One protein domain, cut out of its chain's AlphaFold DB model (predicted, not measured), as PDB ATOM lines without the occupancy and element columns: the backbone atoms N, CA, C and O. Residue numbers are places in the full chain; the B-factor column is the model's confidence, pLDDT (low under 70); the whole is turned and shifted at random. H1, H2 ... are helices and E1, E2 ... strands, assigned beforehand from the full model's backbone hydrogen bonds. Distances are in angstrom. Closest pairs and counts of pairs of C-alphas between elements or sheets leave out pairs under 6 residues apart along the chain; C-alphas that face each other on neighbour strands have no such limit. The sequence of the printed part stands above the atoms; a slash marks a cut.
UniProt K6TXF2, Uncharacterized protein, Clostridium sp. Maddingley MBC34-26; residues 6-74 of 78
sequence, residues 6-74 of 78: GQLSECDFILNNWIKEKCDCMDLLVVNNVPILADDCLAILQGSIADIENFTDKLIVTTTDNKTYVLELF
ATOM      1  N   GLY A   6     181.024 179.405 170.742       55.53
ATOM      2  CA  GLY A   6     180.832 180.659 171.480       55.53
ATOM      3  C   GLY A   6     179.584 180.679 172.370       55.53
ATOM      4  O   GLY A   6     179.598 181.322 173.410       55.53
ATOM      5  N   GLN A   7     178.532 179.945 171.998       56.59
ATOM      6  CA  GLN A   7     177.238 179.970 172.691       56.59
ATOM      7  C   GLN A   7     177.226 179.036 173.915       56.59
ATOM      8  O   GLN A   7     176.654 179.364 174.950       56.59
ATOM      9  N   LEU A   8     177.953 177.915 173.822       59.03
ATOM     10  CA  LEU A   8     178.213 177.001 174.943       59.03
ATOM     11  C   LEU A   8     178.928 177.723 176.095       59.03
ATOM     12  O   LEU A   8     178.515 177.625 177.245       59.03
ATOM     13  N   SER A   9     179.942 178.533 175.768       71.75
ATOM     14  CA  SER A   9     180.689 179.309 176.765       71.75
ATOM     15  C   SER A   9     179.841 180.379 177.460       71.75
ATOM     16  O   SER A   9     180.137 180.721 178.602       71.75
ATOM     17  N   GLU A  10     178.837 180.938 176.784       83.69
ATOM     18  CA  GLU A  10     177.943 181.949 177.360       83.69
ATOM     19  C   GLU A  10     176.932 181.311 178.316       83.69
ATOM     20  O   GLU A  10     176.747 181.798 179.429       83.69
ATOM     21  N   CYS A  11     176.350 180.172 177.937       85.94
ATOM     22  CA  CYS A  11     175.446 179.426 178.809       85.94
ATOM     23  C   CYS A  11     176.172 178.923 180.065       85.94
ATOM     24  O   CYS A  11     175.709 179.145 181.183       85.94
ATOM     25  N   ASP A  12     177.355 178.324 179.905       85.19
ATOM     26  CA  ASP A  12     178.179 177.908 181.043       85.19
ATOM     27  C   ASP A  12     178.527 179.096 181.952       85.19
ATOM     28  O   ASP A  12     178.551 178.962 183.177       85.19
ATOM     29  N   PHE A  13     178.772 180.277 181.377       86.81
ATOM     30  CA  PHE A  13     179.024 181.489 182.151       86.81
ATOM     31  C   PHE A  13     177.791 181.929 182.952       86.81
ATOM     32  O   PHE A  13     177.922 182.218 184.140       86.81
ATOM     33  N   ILE A  14     176.602 181.939 182.342       88.88
ATOM     34  CA  ILE A  14     175.351 182.316 183.016       88.88
ATOM     35  C   ILE A  14     175.044 181.349 184.165       88.88
ATOM     36  O   ILE A  14     174.740 181.815 185.260       88.88
ATOM     37  N   LEU A  15     175.174 180.032 183.955       88.69
ATOM     38  CA  LEU A  15     174.983 179.037 185.016       88.69
ATOM     39  C   LEU A  15     175.945 179.281 186.184       88.69
ATOM     40  O   LEU A  15     175.516 179.377 187.332       88.69
ATOM     41  N   ASN A  16     177.240 179.423 185.889       88.38
ATOM     42  CA  ASN A  16     178.260 179.676 186.905       88.38
ATOM     43  C   ASN A  16     177.996 180.970 187.682       88.38
ATOM     44  O   ASN A  16     178.181 181.005 188.897       88.38
ATOM     45  N   ASN A  17     177.596 182.038 186.990       88.25
ATOM     46  CA  ASN A  17     177.334 183.322 187.625       88.25
ATOM     47  C   ASN A  17     176.062 183.281 188.474       88.25
ATOM     48  O   ASN A  17     176.085 183.746 189.606       88.25
ATOM     49  N   TRP A  18     174.987 182.675 187.963       89.06
ATOM     50  CA  TRP A  18     173.735 182.526 188.701       89.06
ATOM     51  C   TRP A  18     173.940 181.709 189.972       89.06
ATOM     52  O   TRP A  18     173.499 182.135 191.036       89.06
ATOM     53  N   ILE A  19     174.664 180.584 189.882       87.06
ATOM     54  CA  ILE A  19     175.000 179.778 191.055       87.06
ATOM     55  C   ILE A  19     175.776 180.639 192.044       87.06
ATOM     56  O   ILE A  19     175.280 180.809 193.140       87.06
ATOM     57  N   LYS A  20     176.877 181.290 191.650       85.69
ATOM     58  CA  LYS A  20     177.664 182.155 192.553       85.69
ATOM     59  C   LYS A  20     176.884 183.315 193.179       85.69
ATOM     60  O   LYS A  20     177.208 183.729 194.285       85.69
ATOM     61  N   GLU A  21     175.926 183.902 192.464       86.25
ATOM     62  CA  GLU A  21     175.113 185.008 192.987       86.25
ATOM     63  C   GLU A  21     174.059 184.540 193.995       86.25
ATOM     64  O   GLU A  21     173.641 185.320 194.850       86.25
ATOM     65  N   LYS A  22     173.580 183.302 193.857       82.38
ATOM     66  CA  LYS A  22     172.430 182.784 194.604       82.38
ATOM     67  C   LYS A  22     172.826 181.775 195.687       82.38
ATOM     68  O   LYS A  22     172.117 181.676 196.682       82.38
ATOM     69  N   CYS A  23     173.941 181.084 195.496       79.00
ATOM     70  CA  CYS A  23     174.464 179.996 196.309       79.00
ATOM     71  C   CYS A  23     175.999 180.052 196.367       79.00
ATOM     72  O   CYS A  23     176.681 180.254 195.361       79.00
ATOM     73  N   ASP A  24     176.573 179.780 197.531       72.62
ATOM     74  CA  ASP A  24     177.989 179.434 197.611       72.62
ATOM     75  C   ASP A  24     178.216 177.989 197.131       72.62
ATOM     76  O   ASP A  24     177.289 177.182 197.045       72.62
ATOM     77  N   CYS A  25     179.465 177.612 196.827       63.81
ATOM     78  CA  CYS A  25     179.797 176.286 196.275       63.81
ATOM     79  C   CYS A  25     179.350 175.092 197.148       63.81
ATOM     80  O   CYS A  25     179.361 173.956 196.680       63.81
ATOM     81  N   MET A  26     178.995 175.331 198.414       64.94
ATOM     82  CA  MET A  26     178.559 174.309 199.372       64.94
ATOM     83  C   MET A  26     177.044 174.308 199.620       64.94
ATOM     84  O   MET A  26     176.568 173.470 200.386       64.94
ATOM     85  N   ASP A  27     176.295 175.212 198.987       80.56
ATOM     86  CA  ASP A  27     174.849 175.288 199.150       80.56
ATOM     87  C   ASP A  27     174.126 174.234 198.305       80.56
ATOM     88  O   ASP A  27     174.607 173.774 197.261       80.56
ATOM     89  N   LEU A  28     172.940 173.852 198.779       85.12
ATOM     90  CA  LEU A  28     172.035 172.977 198.051       85.12
ATOM     91  C   LEU A  28     171.194 173.788 197.058       85.12
ATOM     92  O   LEU A  28     170.645 174.842 197.372       85.12
ATOM     93  N   LEU A  29     171.046 173.232 195.865       87.69
ATOM     94  CA  LEU A  29     170.131 173.664 194.821       87.69
ATOM     95  C   LEU A  29     169.121 172.555 194.579       87.69
ATOM     96  O   LEU A  29     169.453 171.372 194.620       87.69
ATOM     97  N   VAL A  30     167.884 172.921 194.285       87.75
ATOM     98  CA  VAL A  30     166.873 171.962 193.855       87.75
ATOM     99  C   VAL A  30     166.942 171.855 192.342       87.75
ATOM    100  O   VAL A  30     166.617 172.801 191.636       87.75
ATOM    101  N   VAL A  31     167.347 170.690 191.841       88.94
ATOM    102  CA  VAL A  31     167.356 170.362 190.414       88.94
ATOM    103  C   VAL A  31     166.243 169.356 190.150       88.94
ATOM    104  O   VAL A  31     166.311 168.219 190.611       88.94
ATOM    105  N   ASN A  32     165.196 169.751 189.422       88.00
ATOM    106  CA  ASN A  32     164.035 168.889 189.137       88.00
ATOM    107  C   ASN A  32     163.442 168.210 190.401       88.00
ATOM    108  O   ASN A  32     163.095 167.028 190.372       88.00
ATOM    109  N   ASN A  33     163.293 168.960 191.500       83.75
ATOM    110  CA  ASN A  33     162.836 168.491 192.824       83.75
ATOM    111  C   ASN A  33     163.834 167.623 193.613       83.75
ATOM    112  O   ASN A  33     163.465 167.056 194.642       83.75
ATOM    113  N   VAL A  34     165.086 167.514 193.167       86.38
ATOM    114  CA  VAL A  34     166.146 166.806 193.893       86.38
ATOM    115  C   VAL A  34     167.142 167.826 194.448       86.38
ATOM    116  O   VAL A  34     167.701 168.586 193.659       86.38
ATOM    117  N   PRO A  35     167.389 167.867 195.769       88.44
ATOM    118  CA  PRO A  35     168.446 168.697 196.329       88.44
ATOM    119  C   PRO A  35     169.817 168.122 195.951       88.44
ATOM    120  O   PRO A  35     170.108 166.955 196.217       88.44
ATOM    121  N   ILE A  36     170.646 168.939 195.314       88.38
ATOM    122  CA  ILE A  36     171.993 168.616 194.833       88.38
ATOM    123  C   ILE A  36     172.920 169.762 195.238       88.38
ATOM    124  O   ILE A  36     172.490 170.911 195.304       88.38
ATOM    125  N   LEU A  37     174.190 169.475 195.515       90.12
ATOM    126  CA  LEU A  37     175.171 170.522 195.790       90.12
ATOM    127  C   LEU A  37     175.409 171.390 194.548       90.12
ATOM    128  O   LEU A  37     175.440 170.892 193.422       90.12
ATOM    129  N   ALA A  38     175.626 172.686 194.757       88.12
ATOM    130  CA  ALA A  38     175.942 173.630 193.691       88.12
ATOM    131  C   ALA A  38     177.132 173.182 192.818       88.12
ATOM    132  O   ALA A  38     177.055 173.250 191.590       88.12
ATOM    133  N   ASP A  39     178.197 172.667 193.438       86.62
ATOM    134  CA  ASP A  39     179.384 172.165 192.732       86.62
ATOM    135  C   ASP A  39     179.080 170.913 191.888       86.62
ATOM    136  O   ASP A  39     179.448 170.843 190.714       86.62
ATOM    137  N   ASP A  40     178.305 169.971 192.438       88.19
ATOM    138  CA  ASP A  40     177.857 168.780 191.705       88.19
ATOM    139  C   ASP A  40     176.978 169.171 190.507       88.19
ATOM    140  O   ASP A  40     177.105 168.610 189.418       88.19
ATOM    141  N   CYS A  41     176.108 170.171 190.675       87.69
ATOM    142  CA  CYS A  41     175.272 170.689 189.597       87.69
ATOM    143  C   CYS A  41     176.115 171.266 188.447       87.69
ATOM    144  O   CYS A  41     175.828 171.001 187.276       87.69
ATOM    145  N   LEU A  42     177.170 172.022 188.772       86.50
ATOM    146  CA  LEU A  42     178.122 172.525 187.783       86.50
ATOM    147  C   LEU A  42     178.824 171.375 187.066       86.50
ATOM    148  O   LEU A  42     178.832 171.350 185.839       86.50
ATOM    149  N   ALA A  43     179.335 170.390 187.804       85.94
ATOM    150  CA  ALA A  43     180.011 169.236 187.221       85.94
ATOM    151  C   ALA A  43     179.107 168.420 186.274       85.94
ATOM    152  O   ALA A  43     179.591 167.872 185.283       85.94
ATOM    153  N   ILE A  44     177.802 168.346 186.556       85.50
ATOM    154  CA  ILE A  44     176.823 167.620 185.731       85.50
ATOM    155  C   ILE A  44     176.470 168.389 184.450       85.50
ATOM    156  O   ILE A  44     176.330 167.782 183.387       85.50
ATOM    157  N   LEU A  45     176.273 169.706 184.545       85.56
ATOM    158  CA  LEU A  45     175.714 170.507 183.450       85.56
ATOM    159  C   LEU A  45     176.780 171.162 182.565       85.56
ATOM    160  O   LEU A  45     176.501 171.435 181.396       85.56
ATOM    161  N   GLN A  46     177.987 171.389 183.087       80.06
ATOM    162  CA  GLN A  46     179.048 172.112 182.391       80.06
ATOM    163  C   GLN A  46     179.372 171.501 181.021       80.06
ATOM    164  O   GLN A  46     179.543 170.289 180.869       80.06
ATOM    165  N   GLY A  47     179.454 172.355 179.998       79.19
ATOM    166  CA  GLY A  47     179.778 171.964 178.624       79.19
ATOM    167  C   GLY A  47     178.678 171.175 177.907       79.19
ATOM    168  O   GLY A  47     178.820 170.862 176.724       79.19
ATOM    169  N   SER A  48     177.575 170.877 178.594       85.06
ATOM    170  CA  SER A  48     176.415 170.186 178.034       85.06
ATOM    171  C   SER A  48     175.247 171.127 177.773       85.06
ATOM    172  O   SER A  48     174.231 170.664 177.263       85.06
ATOM    173  N   ILE A  49     175.361 172.419 178.092       89.12
ATOM    174  CA  ILE A  49     174.252 173.374 178.039       89.12
ATOM    175  C   ILE A  49     174.035 173.896 176.618       89.12
ATOM    176  O   ILE A  49     174.911 174.519 176.030       89.12
ATOM    177  N   ALA A  50     172.852 173.660 176.063       88.75
ATOM    178  CA  ALA A  50     172.448 174.193 174.768       88.75
ATOM    179  C   ALA A  50     171.760 175.557 174.880       88.75
ATOM    180  O   ALA A  50     171.931 176.382 173.986       88.75
ATOM    181  N   ASP A  51     170.980 175.766 175.941       89.31
ATOM    182  CA  ASP A  51     170.198 176.982 176.155       89.31
ATOM    183  C   ASP A  51     169.931 177.210 177.649       89.31
ATOM    184  O   ASP A  51     169.870 176.251 178.428       89.31
ATOM    185  N   ILE A  52     169.778 178.473 178.049       90.25
ATOM    186  CA  ILE A  52     169.442 178.864 179.422       90.25
ATOM    187  C   ILE A  52     168.376 179.952 179.412       90.25
ATOM    188  O   ILE A  52     168.549 181.001 178.793       90.25
ATOM    189  N   GLU A  53     167.346 179.755 180.227       91.94
ATOM    190  CA  GLU A  53     166.374 180.785 180.567       91.94
ATOM    191  C   GLU A  53     166.543 181.178 182.040       91.94
ATOM    192  O   GLU A  53     166.357 180.373 182.958       91.94
ATOM    193  N   ASN A  54     166.917 182.435 182.270       89.69
ATOM    194  CA  ASN A  54     167.151 182.982 183.602       89.69
ATOM    195  C   ASN A  54     165.916 183.731 184.109       89.69
ATOM    196  O   ASN A  54     165.530 184.759 183.551       89.69
ATOM    197  N   PHE A  55     165.323 183.222 185.186       88.44
ATOM    198  CA  PHE A  55     164.222 183.850 185.905       88.44
ATOM    199  C   PHE A  55     164.700 184.350 187.274       88.44
ATOM    200  O   PHE A  55     165.775 184.014 187.766       88.44
ATOM    201  N   THR A  56     163.887 185.184 187.919       84.06
ATOM    202  CA  THR A  56     164.252 185.814 189.197       84.06
ATOM    203  C   THR A  56     164.489 184.798 190.323       84.06
ATOM    204  O   THR A  56     165.383 184.996 191.152       84.06
ATOM    205  N   ASP A  57     163.692 183.732 190.340       83.44
ATOM    206  CA  ASP A  57     163.629 182.682 191.359       83.44
ATOM    207  C   ASP A  57     164.256 181.349 190.921       83.44
ATOM    208  O   ASP A  57     164.583 180.522 191.771       83.44
ATOM    209  N   LYS A  58     164.454 181.151 189.614       89.75
ATOM    210  CA  LYS A  58     164.887 179.874 189.042       89.75
ATOM    211  C   LYS A  58     165.702 180.038 187.768       89.75
ATOM    212  O   LYS A  58     165.582 181.035 187.059       89.75
ATOM    213  N   LEU A  59     166.470 179.013 187.440       92.00
ATOM    214  CA  LEU A  59     167.218 178.906 186.197       92.00
ATOM    215  C   LEU A  59     166.753 177.655 185.454       92.00
ATOM    216  O   LEU A  59     166.788 176.556 186.001       92.00
ATOM    217  N   ILE A  60     166.300 177.806 184.214       92.69
ATOM    218  CA  ILE A  60     165.948 176.670 183.362       92.69
ATOM    219  C   ILE A  60     167.116 176.426 182.417       92.69
ATOM    220  O   ILE A  60     167.513 177.311 181.666       92.69
ATOM    221  N   VAL A  61     167.678 175.226 182.470       92.00
ATOM    222  CA  VAL A  61     168.846 174.825 181.689       92.00
ATOM    223  C   VAL A  61     168.424 173.716 180.740       92.00
ATOM    224  O   VAL A  61     167.998 172.649 181.180       92.00
ATOM    225  N   THR A  62     168.565 173.946 179.439       92.00
ATOM    226  CA  THR A  62     168.351 172.919 178.419       92.00
ATOM    227  C   THR A  62     169.696 172.423 177.918       92.00
ATOM    228  O   THR A  62     170.533 173.205 177.474       92.00
ATOM    229  N   THR A  63     169.927 171.117 177.985       90.88
ATOM    230  CA  THR A  63     171.171 170.482 177.552       90.88
ATOM    231  C   THR A  63     171.135 170.083 176.077       90.88
ATOM    232  O   THR A  63     170.088 170.012 175.435       90.88
ATOM    233  N   THR A  64     172.307 169.802 175.514       89.31
ATOM    234  CA  THR A  64     172.512 169.409 174.110       89.31
ATOM    235  C   THR A  64     171.844 168.086 173.734       89.31
ATOM    236  O   THR A  64     171.557 167.868 172.559       89.31
ATOM    237  N   ASP A  65     171.534 167.229 174.711       89.31
ATOM    238  CA  ASP A  65     170.706 166.027 174.548       89.31
ATOM    239  C   ASP A  65     169.196 166.306 174.689       89.31
ATOM    240  O   ASP A  65     168.399 165.371 174.779       89.31
ATOM    241  N   ASN A  66     168.797 167.583 174.659       87.56
ATOM    242  CA  ASN A  66     167.414 168.059 174.706       87.56
ATOM    243  C   ASN A  66     166.677 167.671 176.001       87.56
ATOM    244  O   ASN A  66     165.461 167.453 175.993       87.56
ATOM    245  N   LYS A  67     167.412 167.567 177.115       90.06
ATOM    246  CA  LYS A  67     166.835 167.493 178.460       90.06
ATOM    247  C   LYS A  67     166.765 168.885 179.064       90.06
ATOM    248  O   LYS A  67     167.636 169.713 178.823       90.06
ATOM    249  N   THR A  68     165.751 169.112 179.883       92.31
ATOM    250  CA  THR A  68     165.559 170.380 180.583       92.31
ATOM    251  C   THR A  68     165.620 170.143 182.084       92.31
ATOM    252  O   THR A  68     164.985 169.225 182.612       92.31
ATOM    253  N   TYR A  69     166.398 170.975 182.759       91.25
ATOM    254  CA  TYR A  69     166.569 170.988 184.200       91.25
ATOM    255  C   TYR A  69     166.085 172.325 184.733       91.25
ATOM    256  O   TYR A  69     166.447 173.375 184.208       91.25
ATOM    257  N   VAL A  70     165.263 172.284 185.771       92.31
ATOM    258  CA  VAL A  70     164.857 173.473 186.517       92.31
ATOM    259  C   VAL A  70     165.691 173.512 187.787       92.31
ATOM    260  O   VAL A  70     165.638 172.565 188.572       92.31
ATOM    261  N   LEU A  71     166.488 174.566 187.937       91.75
ATOM    262  CA  LEU A  71     167.315 174.839 189.102       91.75
ATOM    263  C   LEU A  71     166.630 175.921 189.933       91.75
ATOM    264  O   LEU A  71     166.334 177.007 189.434       91.75
ATOM    265  N   GLU A  72     166.411 175.629 191.201       91.12
ATOM    266  CA  GLU A  72     165.790 176.522 192.173       91.12
ATOM    267  C   GLU A  72     166.657 176.570 193.430       91.12
ATOM    268  O   GLU A  72     167.407 175.637 193.728       91.12
ATOM    269  N   LEU A  73     166.558 177.663 194.185       87.62
ATOM    270  CA  LEU A  73     167.217 177.739 195.483       87.62
ATOM    271  C   LEU A  73     166.585 176.746 196.454       87.62
ATOM    272  O   LEU A  73     165.358 176.644 196.542       87.62
ATOM    273  N   PHE A  74     167.418 176.040 197.217       82.31
ATOM    274  CA  PHE A  74     166.923 175.226 198.313       82.31
ATOM    275  C   PHE A  74     166.443 176.137 199.447       82.31
ATOM    276  O   PHE A  74     167.218 176.606 200.275       82.31
TER     277      PHE A  74
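This is residues 6 to 74 of the 78 residues of an uncharacterized protein of Clostridium sp. Maddingley MBC34-26 (UniProt K6TXF2). What shape do these atoms make? A strongly twisted sheet of five strands, order E2 E1 E5 E4 E3, all antiparallel, has two helices on one face: long H1 over E4 and E3, and short H2 packing mostly on E1. What is it built of? The 69 printed residues, of mixed class, hold two named helices and five named strands in the order H1 E1 E2 H2 E3 E4 E5. The whole is compact, with a radius of gyration of the C-alphas of 10.7 A, and spans 29 by 23 by 20 A.

Where does the first helix stand? H1, residues 6 to 22, is on the sheet at a height of 9.3 A. The closest C-alphas of H1 and E3, residues 49 to 54, are those of Cys 11 and Ile 52, 6.1 A apart. How do the strands pair? E1, residues 28 to 31, and E2, residues 34 to 37, form a hairpin, with N 29 and O 36 2.8 A apart. E3, E4, residues 58 to 63, and E5, residues 68 to 73, form a meander of two hairpins, each strand the antiparallel neighbour of the one before, with N 53 and O 60, and N 59 and O 71, each 2.8 A apart. E1 and E5 are antiparallel, with N 30 and O 72 2.8 A apart. Where is the second helix? H2, residues 38 to 45, is on the same face as H1, giving two layers, helices on one face of a sheet. With residues 15 to 19 alone, H1 only just touches H2, with 3 pairs of C-alphas within 8 A, the closest Ile 19 and Ala 38 at 6.8 A. In H1 and H2 every O i to N i+4 pair is within hydrogen-bond range.

Where does the first element begin? H1 begins at C-alpha 6, (180.832, 180.659, 171.480), and is 24.7 A long from first to last C-alpha. How long are the others? E1 is 9.3 A, E2 9.9 A, H2 10.7 A, E3 13.2 A, E4 16.1 A and E5 16.7 A, ending at C-alpha 73, (167.217, 177.739, 195.483).

How far does it reach? The two C-alphas farthest apart, those of Gly 6 and Phe 74, are 30.7 A apart. Is it unbroken and sure? The printed part has no cut, and its six links are tight. Residues 6 to 8 and 25 to 26 are under 70 in pLDDT.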